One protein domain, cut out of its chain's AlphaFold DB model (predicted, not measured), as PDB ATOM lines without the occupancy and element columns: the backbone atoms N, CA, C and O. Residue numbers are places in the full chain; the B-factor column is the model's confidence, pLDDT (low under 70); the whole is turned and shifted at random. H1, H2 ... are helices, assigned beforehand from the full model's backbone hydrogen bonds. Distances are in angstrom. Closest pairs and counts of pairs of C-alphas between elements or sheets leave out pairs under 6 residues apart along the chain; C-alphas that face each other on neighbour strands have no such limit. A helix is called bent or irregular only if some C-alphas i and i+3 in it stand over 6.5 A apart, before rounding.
ATOM      1  N   VAL A   2     -51.119 -41.107  -7.850       70.88
ATOM      2  CA  VAL A   2     -51.078 -39.709  -7.362       70.88
ATOM      3  C   VAL A   2     -51.516 -39.542  -5.901       70.88
ATOM      4  O   VAL A   2     -50.900 -38.779  -5.167       70.88
ATOM      5  N   GLU A   3     -52.513 -40.294  -5.429       79.69
ATOM      6  CA  GLU A   3     -52.952 -40.233  -4.023       79.69
ATOM      7  C   GLU A   3     -51.858 -40.643  -3.024       79.69
ATOM      8  O   GLU A   3     -51.767 -40.082  -1.933       79.69
ATOM      9  N   GLY A   4     -51.009 -41.608  -3.392       80.88
ATOM     10  CA  GLY A   4     -49.881 -42.039  -2.564       80.88
ATOM     11  C   GLY A   4     -48.835 -40.935  -2.434       80.88
ATOM     12  O   GLY A   4     -48.413 -40.609  -1.324       80.88
ATOM     13  N   THR A   5     -48.492 -40.298  -3.555       81.06
ATOM     14  CA  THR A   5     -47.609 -39.126  -3.590       81.06
ATOM     15  C   THR A   5     -48.201 -37.960  -2.801       81.06
ATOM     16  O   THR A   5     -47.498 -37.336  -2.014       81.06
ATOM     17  N   LEU A   6     -49.505 -37.701  -2.921       84.81
ATOM     18  CA  LEU A   6     -50.181 -36.628  -2.189       84.81
ATOM     19  C   LEU A   6     -50.162 -36.870  -0.672       84.81
ATOM     20  O   LEU A   6     -49.909 -35.945   0.094       84.81
ATOM     21  N   LYS A   7     -50.334 -38.124  -0.233       84.19
ATOM     22  CA  LYS A   7     -50.160 -38.517   1.177       84.19
ATOM     23  C   LYS A   7     -48.727 -38.302   1.664       84.19
ATOM     24  O   LYS A   7     -48.538 -37.877   2.798       84.19
ATOM     25  N   GLN A   8     -47.720 -38.594   0.842       83.38
ATOM     26  CA  GLN A   8     -46.317 -38.341   1.189       83.38
ATOM     27  C   GLN A   8     -46.016 -36.840   1.287       83.38
ATOM     28  O   GLN A   8     -45.423 -36.409   2.270       83.38
ATOM     29  N   ILE A   9     -46.492 -36.036   0.332       82.62
ATOM     30  CA  ILE A   9     -46.359 -34.572   0.366       82.62
ATOM     31  C   ILE A   9     -47.070 -33.996   1.596       82.62
ATOM     32  O   ILE A   9     -46.516 -33.132   2.266       82.62
ATOM     33  N   GLY A  10     -48.246 -34.519   1.952       80.56
ATOM     34  CA  GLY A  10     -48.955 -34.131   3.173       80.56
ATOM     35  C   GLY A  10     -48.164 -34.413   4.456       80.56
ATOM     36  O   GLY A  10     -48.224 -33.624   5.392       80.56
ATOM     37  N   LYS A  11     -47.365 -35.490   4.501       81.06
ATOM     38  CA  LYS A  11     -46.456 -35.749   5.634       81.06
ATOM     39  C   LYS A  11     -45.326 -34.721   5.711       81.06
ATOM     40  O   LYS A  11     -44.943 -34.333   6.806       81.06
ATOM     41  N   LEU A  12     -44.823 -34.280   4.558       75.31
ATOM     42  CA  LEU A  12     -43.744 -33.296   4.463       75.31
ATOM     43  C   LEU A  12     -44.222 -31.856   4.685       75.31
ATOM     44  O   LEU A  12     -43.427 -31.030   5.095       75.31
ATOM     45  N   GLN A  13     -45.504 -31.552   4.462       73.50
ATOM     46  CA  GLN A  13     -46.094 -30.202   4.490       73.50
ATOM     47  C   GLN A  13     -45.797 -29.385   5.759       73.50
ATOM     48  O   GLN A  13     -45.878 -28.160   5.720       73.50
ATOM     49  N   ARG A  14     -45.506 -30.036   6.890       72.94
ATOM     50  CA  ARG A  14     -45.229 -29.379   8.181       72.94
ATOM     51  C   ARG A  14     -43.838 -29.688   8.726       72.94
ATOM     52  O   ARG A  14     -43.552 -29.375   9.876       72.94
ATOM     53  N   ASP A  15     -42.979 -30.282   7.910       82.38
ATOM     54  CA  ASP A  15     -41.674 -30.773   8.324       82.38
ATOM     55  C   ASP A  15     -40.553 -29.844   7.846       82.38
ATOM     56  O   ASP A  15     -39.652 -30.213   7.087       82.38
ATOM     57  N   LEU A  16     -40.638 -28.581   8.273       81.94
ATOM     58  CA  LEU A  16     -39.598 -27.598   7.978       81.94
ATOM     59  C   LEU A  16     -38.261 -28.004   8.613       81.94
ATOM     60  O   LEU A  16     -37.206 -27.696   8.065       81.94
ATOM     61  N   GLU A  17     -38.291 -28.692   9.752       84.62
ATOM     62  CA  GLU A  17     -37.084 -29.029  10.501       84.62
ATOM     63  C   GLU A  17     -36.206 -30.040   9.756       84.62
ATOM     64  O   GLU A  17     -35.013 -29.798   9.583       84.62
ATOM     65  N   ASN A  18     -36.784 -31.106   9.193       84.62
ATOM     66  CA  ASN A  18     -36.002 -32.032   8.368       84.62
ATOM     67  C   ASN A  18     -35.474 -31.376   7.087       84.62
ATOM     68  O   ASN A  18     -34.402 -31.741   6.590       84.62
ATOM     69  N   ILE A  19     -36.189 -30.382   6.557       83.94
ATOM     70  CA  ILE A  19     -35.715 -29.608   5.409       83.94
ATOM     71  C   ILE A  19     -34.529 -28.735   5.796       83.94
ATOM     72  O   ILE A  19     -33.552 -28.733   5.054       83.94
ATOM     73  N   LYS A  20     -34.548 -28.076   6.961       85.75
ATOM     74  CA  LYS A  20     -33.374 -27.350   7.469       85.75
ATOM     75  C   LYS A  20     -32.168 -28.271   7.606       85.75
ATOM     76  O   LYS A  20     -31.151 -27.986   6.997       85.75
ATOM     77  N   ILE A  21     -32.323 -29.429   8.254       87.81
ATOM     78  CA  ILE A  21     -31.237 -30.417   8.400       87.81
ATOM     79  C   ILE A  21     -30.658 -30.818   7.034       87.81
ATOM     80  O   ILE A  21     -29.456 -31.036   6.881       87.81
ATOM     81  N   THR A  22     -31.515 -30.953   6.023       86.75
ATOM     82  CA  THR A  22     -31.084 -31.296   4.663       86.75
ATOM     83  C   THR A  22     -30.359 -30.130   3.987       86.75
ATOM     84  O   THR A  22     -29.350 -30.356   3.320       86.75
ATOM     85  N   CYS A  23     -30.836 -28.900   4.178       86.31
ATOM     86  CA  CYS A  23     -30.167 -27.688   3.711       86.31
ATOM     87  C   CYS A  23     -28.801 -27.504   4.379       86.31
ATOM     88  O   CYS A  23     -27.836 -27.241   3.674       86.31
ATOM     89  N   ASP A  24     -28.691 -27.728   5.687       88.62
ATOM     90  CA  ASP A  24     -27.434 -27.607   6.432       88.62
ATOM     91  C   ASP A  24     -26.387 -28.587   5.884       88.62
ATOM     92  O   ASP A  24     -25.269 -28.201   5.552       88.62
ATOM     93  N   LYS A  25     -26.780 -29.847   5.645       91.31
ATOM     94  CA  LYS A  25     -25.918 -30.846   4.985       91.31
ATOM     95  C   LYS A  25     -25.485 -30.425   3.581       91.31
ATOM     96  O   LYS A  25     -24.381 -30.759   3.148       91.31
ATOM     97  N   PHE A  26     -26.368 -29.761   2.837       90.12
ATOM     98  CA  PHE A  26     -26.047 -29.247   1.511       90.12
ATOM     99  C   PHE A  26     -25.047 -28.089   1.591       90.12
ATOM    100  O   PHE A  26     -24.073 -28.102   0.843       90.12
ATOM    101  N   ILE A  27     -25.255 -27.143   2.511       89.12
ATOM    102  CA  ILE A  27     -24.362 -26.005   2.752       89.12
ATOM    103  C   ILE A  27     -22.976 -26.511   3.154       89.12
ATOM    104  O   ILE A  27     -22.004 -26.145   2.501       89.12
ATOM    105  N   GLU A  28     -22.883 -27.439   4.112       89.62
ATOM    106  CA  GLU A  28     -21.608 -28.059   4.500       89.62
ATOM    107  C   GLU A  28     -20.900 -28.714   3.310       89.62
ATOM    108  O   GLU A  28     -19.687 -28.601   3.142       89.62
ATOM    109  N   LYS A  29     -21.648 -29.443   2.474       91.00
ATOM    110  CA  LYS A  29     -21.075 -30.098   1.297       91.00
ATOM    111  C   LYS A  29     -20.570 -29.073   0.283       91.00
ATOM    112  O   LYS A  29     -19.515 -29.288  -0.305       91.00
ATOM    113  N   ALA A  30     -21.324 -28.005   0.057       88.06
ATOM    114  CA  ALA A  30     -20.958 -26.948  -0.872       88.06
ATOM    115  C   ALA A  30     -19.728 -26.170  -0.379       88.06
ATOM    116  O   ALA A  30     -18.814 -25.952  -1.168       88.06
ATOM    117  N   GLN A  31     -19.655 -25.861   0.919       87.44
ATOM    118  CA  GLN A  31     -18.483 -25.244   1.549       87.44
ATOM    119  C   GLN A  31     -17.232 -26.109   1.353       87.44
ATOM    120  O   GLN A  31     -16.249 -25.628   0.807       87.44
ATOM    121  N   ARG A  32     -17.306 -27.421   1.631       88.19
ATOM    122  CA  ARG A  32     -16.172 -28.339   1.393       88.19
ATOM    123  C   ARG A  32     -15.694 -28.358  -0.060       88.19
ATOM    124  O   ARG A  32     -14.511 -28.553  -0.306       88.19
ATOM    125  N   ILE A  33     -16.605 -28.229  -1.025       87.88
ATOM    126  CA  ILE A  33     -16.238 -28.182  -2.450       87.88
ATOM    127  C   ILE A  33     -15.478 -26.890  -2.758       87.88
ATOM    128  O   ILE A  33     -14.478 -26.942  -3.467       87.88
ATOM    129  N   ILE A  34     -15.929 -25.757  -2.213       86.31
ATOM    130  CA  ILE A  34     -15.248 -24.466  -2.369       86.31
ATOM    131  C   ILE A  34     -13.856 -24.522  -1.730       86.31
ATOM    132  O   ILE A  34     -12.885 -24.149  -2.385       86.31
ATOM    133  N   ASP A  35     -13.739 -25.062  -0.515       85.88
ATOM    134  CA  ASP A  35     -12.460 -25.195   0.196       85.88
ATOM    135  C   ASP A  35     -11.442 -26.018  -0.611       85.88
ATOM    136  O   ASP A  35     -10.299 -25.601  -0.796       85.88
ATOM    137  N   LEU A  36     -11.871 -27.157  -1.166       87.50
ATOM    138  CA  LEU A  36     -11.025 -27.991  -2.026       87.50
ATOM    139  C   LEU A  36     -10.584 -27.254  -3.298       87.50
ATOM    140  O   LEU A  36      -9.449 -27.412  -3.745       87.50
ATOM    141  N   GLU A  37     -11.458 -26.450  -3.900       84.69
ATOM    142  CA  GLU A  37     -11.121 -25.681  -5.102       84.69
ATOM    143  C   GLU A  37     -10.112 -24.559  -4.794       84.69
ATOM    144  O   GLU A  37      -9.198 -24.306  -5.582       84.69
ATOM    145  N   ILE A  38     -10.217 -23.930  -3.618       84.75
ATOM    146  CA  ILE A  38      -9.253 -22.938  -3.110       84.75
ATOM    147  C   ILE A  38      -7.870 -23.570  -2.906       84.75
ATOM    148  O   ILE A  38      -6.855 -22.955  -3.247       84.75
ATOM    149  N   GLU A  39      -7.814 -24.785  -2.354       83.75
ATOM    150  CA  GLU A  39      -6.561 -25.523  -2.143       83.75
ATOM    151  C   GLU A  39      -5.872 -25.893  -3.464       83.75
ATOM    152  O   GLU A  39      -4.647 -25.806  -3.560       83.75
ATOM    153  N   ASN A  40      -6.647 -26.250  -4.491       84.06
ATOM    154  CA  ASN A  40      -6.128 -26.671  -5.797       84.06
ATOM    155  C   ASN A  40      -5.797 -25.505  -6.751       84.06
ATOM    156  O   ASN A  40      -5.181 -25.723  -7.794       84.06
ATOM    157  N   THR A  41      -6.193 -24.270  -6.423       82.75
ATOM    158  CA  THR A  41      -5.989 -23.101  -7.292       82.75
ATOM    159  C   THR A  41      -4.648 -22.411  -7.014       82.75
ATOM    160  O   THR A  41      -4.452 -21.789  -5.969       82.75
ATOM    161  N   GLU A  42      -3.731 -22.451  -7.987       78.25
ATOM    162  CA  GLU A  42      -2.433 -21.751  -7.928       78.25
ATOM    163  C   GLU A  42      -2.516 -20.268  -8.350       78.25
ATOM    164  O   GLU A  42      -1.673 -19.454  -7.966       78.25
ATOM    165  N   ASP A  43      -3.542 -19.889  -9.124       82.44
ATOM    166  CA  ASP A  43      -3.763 -18.506  -9.561       82.44
ATOM    167  C   ASP A  43      -4.283 -17.641  -8.399       82.44
ATOM    168  O   ASP A  43      -5.414 -17.788  -7.930       82.44
ATOM    169  N   VAL A  44      -3.450 -16.694  -7.961       76.38
ATOM    170  CA  VAL A  44      -3.711 -15.787  -6.830       76.38
ATOM    171  C   VAL A  44      -5.008 -14.988  -6.997       76.38
ATOM    172  O   VAL A  44      -5.661 -14.668  -6.004       76.38
ATOM    173  N   LYS A  45      -5.396 -14.647  -8.231       78.38
ATOM    174  CA  LYS A  45      -6.612 -13.871  -8.489       78.38
ATOM    175  C   LYS A  45      -7.856 -14.743  -8.329       78.38
ATOM    176  O   LYS A  45      -8.759 -14.365  -7.590       78.38
ATOM    177  N   ASN A  46      -7.860 -15.923  -8.946       74.94
ATOM    178  CA  ASN A  46      -8.988 -16.856  -8.864       74.94
ATOM    179  C   ASN A  46      -9.180 -17.388  -7.440       74.94
ATOM    180  O   ASN A  46     -10.308 -17.515  -6.971       74.94
ATOM    181  N   LYS A  47      -8.079 -17.628  -6.720       77.88
ATOM    182  CA  LYS A  47      -8.109 -18.027  -5.313       77.88
ATOM    183  C   LYS A  47      -8.802 -16.982  -4.434       77.88
ATOM    184  O   LYS A  47      -9.647 -17.328  -3.618       77.88
ATOM    185  N   LYS A  48      -8.498 -15.701  -4.649       75.38
ATOM    186  CA  LYS A  48      -9.108 -14.594  -3.902       75.38
ATOM    187  C   LYS A  48     -10.603 -14.433  -4.198       75.38
ATOM    188  O   LYS A  48     -11.361 -14.109  -3.292       75.38
ATOM    189  N   ASP A  49     -11.026 -14.672  -5.439       77.06
ATOM    190  CA  ASP A  49     -12.444 -14.637  -5.820       77.06
ATOM    191  C   ASP A  49     -13.234 -15.805  -5.181       77.06
ATOM    192  O   ASP A  49     -14.371 -15.618  -4.743       77.06
ATOM    193  N   LEU A  50     -12.619 -16.988  -5.064       74.31
ATOM    194  CA  LEU A  50     -13.185 -18.154  -4.370       74.31
ATOM    195  C   LEU A  50     -13.248 -17.961  -2.846       74.31
ATOM    196  O   LEU A  50     -14.260 -18.296  -2.240       74.31
ATOM    197  N   GLU A  51     -12.224 -17.364  -2.232       76.00
ATOM    198  CA  GLU A  51     -12.216 -17.013  -0.798       76.00
ATOM    199  C   GLU A  51     -13.303 -15.989  -0.426       76.00
ATOM    200  O   GLU A  51     -13.679 -15.877   0.737       76.00
ATOM    201  N   MET A  52     -13.827 -15.236  -1.399       72.88
ATOM    202  CA  MET A  52     -14.943 -14.305  -1.196       72.88
ATOM    203  C   MET A  52     -16.325 -14.960  -1.352       72.88
ATOM    204  O   MET A  52     -17.344 -14.299  -1.133       72.88
ATOM    205  N   CYS A  53     -16.387 -16.235  -1.743       72.75
ATOM    206  CA  CYS A  53     -17.633 -16.980  -1.895       72.75
ATOM    207  C   CYS A  53     -18.098 -17.560  -0.549       72.75
ATOM    208  O   CYS A  53     -18.061 -18.768  -0.329       72.75
ATOM    209  N   ASP A  54     -18.601 -16.695   0.333       69.19
ATOM    210  CA  ASP A  54     -19.281 -17.119   1.558       69.19
ATOM    211  C   ASP A  54     -20.714 -17.569   1.248       69.19
ATOM    212  O   ASP A  54     -21.560 -16.800   0.776       69.19
ATOM    213  N   ILE A  55     -21.007 -18.839   1.535       77.44
ATOM    214  CA  ILE A  55     -22.369 -19.365   1.454       77.44
ATOM    215  C   ILE A  55     -23.130 -18.900   2.692       77.44
ATOM    216  O   ILE A  55     -22.775 -19.243   3.817       77.44
ATOM    217  N   GLN A  56     -24.215 -18.162   2.470       76.94
ATOM    218  CA  GLN A  56     -25.127 -17.764   3.531       76.94
ATOM    219  C   GLN A  56     -25.759 -18.999   4.195       76.94
ATOM    220  O   GLN A  56     -26.520 -19.735   3.565       76.94
ATOM    221  N   ASP A  57     -25.473 -19.184   5.480       78.62
ATOM    222  CA  ASP A  57     -25.913 -20.315   6.298       78.62
ATOM    223  C   ASP A  57     -27.157 -20.000   7.150       78.62
ATOM    224  O   ASP A  57     -27.907 -20.898   7.530       78.62
ATOM    225  N   GLN A  58     -27.418 -18.718   7.424       77.75
ATOM    226  CA  GLN A  58     -28.528 -18.270   8.264       77.75
ATOM    227  C   GLN A  58     -29.409 -17.210   7.602       77.75
ATOM    228  O   GLN A  58     -28.992 -16.433   6.742       77.75
ATOM    229  N   PHE A  59     -30.665 -17.139   8.052       76.38
ATOM    230  CA  PHE A  59     -31.590 -16.087   7.638       76.38
ATOM    231  C   PHE A  59     -31.062 -14.701   8.027       76.38
ATOM    232  O   PHE A  59     -30.615 -14.486   9.153       76.38
ATOM    233  N   GLU A  60     -31.187 -13.730   7.118       71.81
ATOM    234  CA  GLU A  60     -30.817 -12.345   7.409       71.81
ATOM    235  C   GLU A  60     -31.615 -11.796   8.599       71.81
ATOM    236  O   GLU A  60     -32.848 -11.689   8.565       71.81
ATOM    237  N   ASN A  82     -39.494 -14.008  14.767       79.44
ATOM    238  CA  ASN A  82     -38.508 -14.973  14.282       79.44
ATOM    239  C   ASN A  82     -38.583 -15.123  12.749       79.44
ATOM    240  O   ASN A  82     -39.618 -15.528  12.215       79.44
ATOM    241  N   ALA A  83     -37.475 -14.847  12.049       79.38
ATOM    242  CA  ALA A  83     -37.378 -14.935  10.589       79.38
ATOM    243  C   ALA A  83     -37.675 -16.345  10.043       79.38
ATOM    244  O   ALA A  83     -38.394 -16.473   9.052       79.38
ATOM    245  N   ALA A  84     -37.207 -17.399  10.720       80.69
ATOM    246  CA  ALA A  84     -37.475 -18.779  10.325       80.69
ATOM    247  C   ALA A  84     -38.962 -19.125  10.478       80.69
ATOM    248  O   ALA A  84     -39.558 -19.715   9.578       80.69
ATOM    249  N   LYS A  85     -39.597 -18.690  11.576       82.06
ATOM    250  CA  LYS A  85     -41.040 -18.904  11.776       82.06
ATOM    251  C   LYS A  85     -41.876 -18.108  10.776       82.06
ATOM    252  O   LYS A  85     -42.899 -18.585  10.295       82.06
ATOM    253  N   LYS A  86     -41.421 -16.903  10.430       84.31
ATOM    254  CA  LYS A  86     -42.050 -16.078   9.401       84.31
ATOM    255  C   LYS A  86     -41.984 -16.761   8.035       84.31
ATOM    256  O   LYS A  86     -43.009 -16.866   7.372       84.31
ATOM    257  N   PHE A  87     -40.818 -17.274   7.645       84.25
ATOM    258  CA  PHE A  87     -40.659 -18.045   6.412       84.25
ATOM    259  C   PHE A  87     -41.549 -19.297   6.397       84.25
ATOM    260  O   PHE A  87     -42.227 -19.556   5.400       84.25
ATOM    261  N   GLU A  88     -41.605 -20.030   7.514       86.19
ATOM    262  CA  GLU A  88     -42.460 -21.210   7.674       86.19
ATOM    263  C   GLU A  88     -43.928 -20.890   7.352       86.19
ATOM    264  O   GLU A  88     -44.573 -21.566   6.551       86.19
ATOM    265  N   VAL A  89     -44.463 -19.831   7.961       83.75
ATOM    266  CA  VAL A  89     -45.879 -19.464   7.846       83.75
ATOM    267  C   VAL A  89     -46.186 -18.789   6.511       83.75
ATOM    268  O   VAL A  89     -47.171 -19.130   5.856       83.75
ATOM    269  N   GLU A  90     -45.368 -17.821   6.097       85.75
ATOM    270  CA  GLU A  90     -45.687 -16.967   4.953       85.75
ATOM    271  C   GLU A  90     -45.342 -17.592   3.606       85.75
ATOM    272  O   GLU A  90     -46.016 -17.272   2.626       85.75
ATOM    273  N   VAL A  91     -44.323 -18.451   3.551       86.81
ATOM    274  CA  VAL A  91     -43.811 -19.021   2.300       86.81
ATOM    275  C   VAL A  91     -44.000 -20.526   2.294       86.81
ATOM    276  O   VAL A  91     -44.781 -21.036   1.495       86.81
ATOM    277  N   TYR A  92     -43.324 -21.231   3.200       88.12
ATOM    278  CA  TYR A  92     -43.222 -22.687   3.174       88.12
ATOM    279  C   TYR A  92     -44.599 -23.363   3.184       88.12
ATOM    280  O   TYR A  92     -44.966 -24.050   2.231       88.12
ATOM    281  N   ASN A  93     -45.408 -23.075   4.204       88.62
ATOM    282  CA  ASN A  93     -46.741 -23.650   4.339       88.62
ATOM    283  C   ASN A  93     -47.636 -23.292   3.146       88.62
ATOM    284  O   ASN A  93     -48.294 -24.164   2.590       88.62
ATOM    285  N   LYS A  94     -47.611 -22.032   2.690       89.38
ATOM    286  CA  LYS A  94     -48.432 -21.595   1.549       89.38
ATOM    287  C   LYS A  94     -48.068 -22.313   0.255       89.38
ATOM    288  O   LYS A  94     -48.961 -22.644  -0.522       89.38
ATOM    289  N   VAL A  95     -46.778 -22.541   0.012       89.75
ATOM    290  CA  VAL A  95     -46.305 -23.262  -1.174       89.75
ATOM    291  C   VAL A  95     -46.793 -24.708  -1.133       89.75
ATOM    292  O   VAL A  95     -47.398 -25.165  -2.104       89.75
ATOM    293  N   PHE A  96     -46.616 -25.412  -0.013       89.19
ATOM    294  CA  PHE A  96     -47.101 -26.788   0.114       89.19
ATOM    295  C   PHE A  96     -48.630 -26.881   0.043       89.19
ATOM    296  O   PHE A  96     -49.147 -27.733  -0.680       89.19
ATOM    297  N   ASP A  97     -49.358 -25.973   0.696       89.69
ATOM    298  CA  ASP A  97     -50.821 -25.881   0.611       89.69
ATOM    299  C   ASP A  97     -51.273 -25.684  -0.844       89.69
ATOM    300  O   ASP A  97     -52.198 -26.349  -1.318       89.69
ATOM    301  N   ALA A  98     -50.597 -24.802  -1.587       90.56
ATOM    302  CA  ALA A  98     -50.885 -24.554  -2.994       90.56
ATOM    303  C   ALA A  98     -50.604 -25.784  -3.871       90.56
ATOM    304  O   ALA A  98     -51.422 -26.096  -4.741       90.56
ATOM    305  N   ILE A  99     -49.498 -26.495  -3.634       89.38
ATOM    306  CA  ILE A  99     -49.151 -27.732  -4.350       89.38
ATOM    307  C   ILE A  99     -50.204 -28.807  -4.085       89.38
ATOM    308  O   ILE A  99     -50.761 -29.355  -5.036       89.38
ATOM    309  N   ILE A 100     -50.525 -29.068  -2.815       88.94
ATOM    310  CA  ILE A 100     -51.517 -30.075  -2.421       88.94
ATOM    311  C   ILE A 100     -52.873 -29.733  -3.025       88.94
ATOM    312  O   ILE A 100     -53.493 -30.584  -3.659       88.94
ATOM    313  N   ARG A 101     -53.321 -28.479  -2.905       90.44
ATOM    314  CA  ARG A 101     -54.585 -28.035  -3.500       90.44
ATOM    315  C   ARG A 101     -54.588 -28.224  -5.014       90.44
ATOM    316  O   ARG A 101     -55.541 -28.777  -5.550       90.44
ATOM    317  N   SER A 102     -53.524 -27.807  -5.701       90.06
ATOM    318  CA  SER A 102     -53.397 -27.952  -7.154       90.06
ATOM    319  C   SER A 102     -53.451 -29.419  -7.584       90.06
ATOM    320  O   SER A 102     -54.208 -29.765  -8.491       90.06
ATOM    321  N   MET A 103     -52.708 -30.301  -6.907       88.44
ATOM    322  CA  MET A 103     -52.707 -31.734  -7.202       88.44
ATOM    323  C   MET A 103     -54.064 -32.381  -6.921       88.44
ATOM    324  O   MET A 103     -54.549 -33.142  -7.755       88.44
ATOM    325  N   THR A 104     -54.708 -32.050  -5.800       88.25
ATOM    326  CA  THR A 104     -56.048 -32.551  -5.464       88.25
ATOM    327  C   THR A 104     -57.062 -32.132  -6.522       88.25
ATOM    328  O   THR A 104     -57.767 -32.979  -7.068       88.25
ATOM    329  N   THR A 105     -57.103 -30.845  -6.878       87.25
ATOM    330  CA  THR A 105     -58.049 -30.343  -7.878       87.25
ATOM    331  C   THR A 105     -57.798 -30.945  -9.251       87.25
ATOM    332  O   THR A 105     -58.742 -31.314  -9.943       87.25
ATOM    333  N   ARG A 106     -56.534 -31.060  -9.668       85.81
ATOM    334  CA  ARG A 106     -56.213 -31.602 -10.987       85.81
ATOM    335  C   ARG A 106     -56.491 -33.092 -11.043       85.81
ATOM    336  O   ARG A 106     -57.255 -33.491 -11.905       85.81
ATOM    337  N   PHE A 107     -55.930 -33.885 -10.137       85.31
ATOM    338  CA  PHE A 107     -55.870 -35.338 -10.291       85.31
ATOM    339  C   PHE A 107     -56.908 -36.111  -9.481       85.31
ATOM    340  O   PHE A 107     -57.373 -37.135  -9.961       85.31
ATOM    341  N   ILE A 108     -57.281 -35.652  -8.282       84.75
ATOM    342  CA  ILE A 108     -58.247 -36.383  -7.444       84.75
ATOM    343  C   ILE A 108     -59.673 -36.074  -7.897       84.75
ATOM    344  O   ILE A 108     -60.445 -36.991  -8.158       84.75
ATOM    345  N   ILE A 109     -60.015 -34.791  -8.060       85.62
ATOM    346  CA  ILE A 109     -61.371 -34.401  -8.481       85.62
ATOM    347  C   ILE A 109     -61.686 -34.930  -9.886       85.62
ATOM    348  O   ILE A 109     -62.783 -35.420 -10.126       85.62
TER     349      ILE A 109
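AT A GLANCE: This is residues 2 to 60 and 82 to 109 of the 175 residues of the protein "Zinc finger MYM-type protein 1" of Aphis craccivora (UniProt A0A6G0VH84). A long helix, H2, reaches out as an arm from H1 and H4b, which lie side by side, and short H3 folds back on its far end. The printed part has 87 residues with four named helices, H1 to H4, and no named strand: all helix. It is extended, with a radius of gyration of the C-alphas of 19.2 A, spanning 60 by 30 by 18 A.

HOW THE PARTS SIT: H1, residues 2 to 12, and H2, residues 16 to 40, meet only through their tight link. H2 touches H3, residues 44 to 51, with residues 34 to 38 alone, as a hairpin; the closest C-alphas, Ile 38 and Lys 47, are 5.5 A apart. H4, residues 83 to 108, assigned as one helix by its hydrogen bonds, is bent, with C-alphas 90 and 93 6.8 A apart; its arms are H4a, residues 83 to 90, and H4b, residues 93 to 108. H4b touches H1, opposite ways at a shallow tilt of 13 degrees, the closest C-alphas being Leu 6 and Ile 100, 6.7 A. Helices and arms have every O i to N i+4 pair within hydrogen-bond range.

IN THESE COORDINATES: H1 begins at C-alpha 2 (-51.078, -39.709, -7.362). H2 measures 36.2 A; H4b, 20.8 A, ends at C-alpha 108 (-58.247, -36.383, -7.444).

THE WHOLE: Residues 61 to 81 are cut out, a 10.6 A gap between C-alphas 60 and 82. Residue 54 is under pLDDT 70.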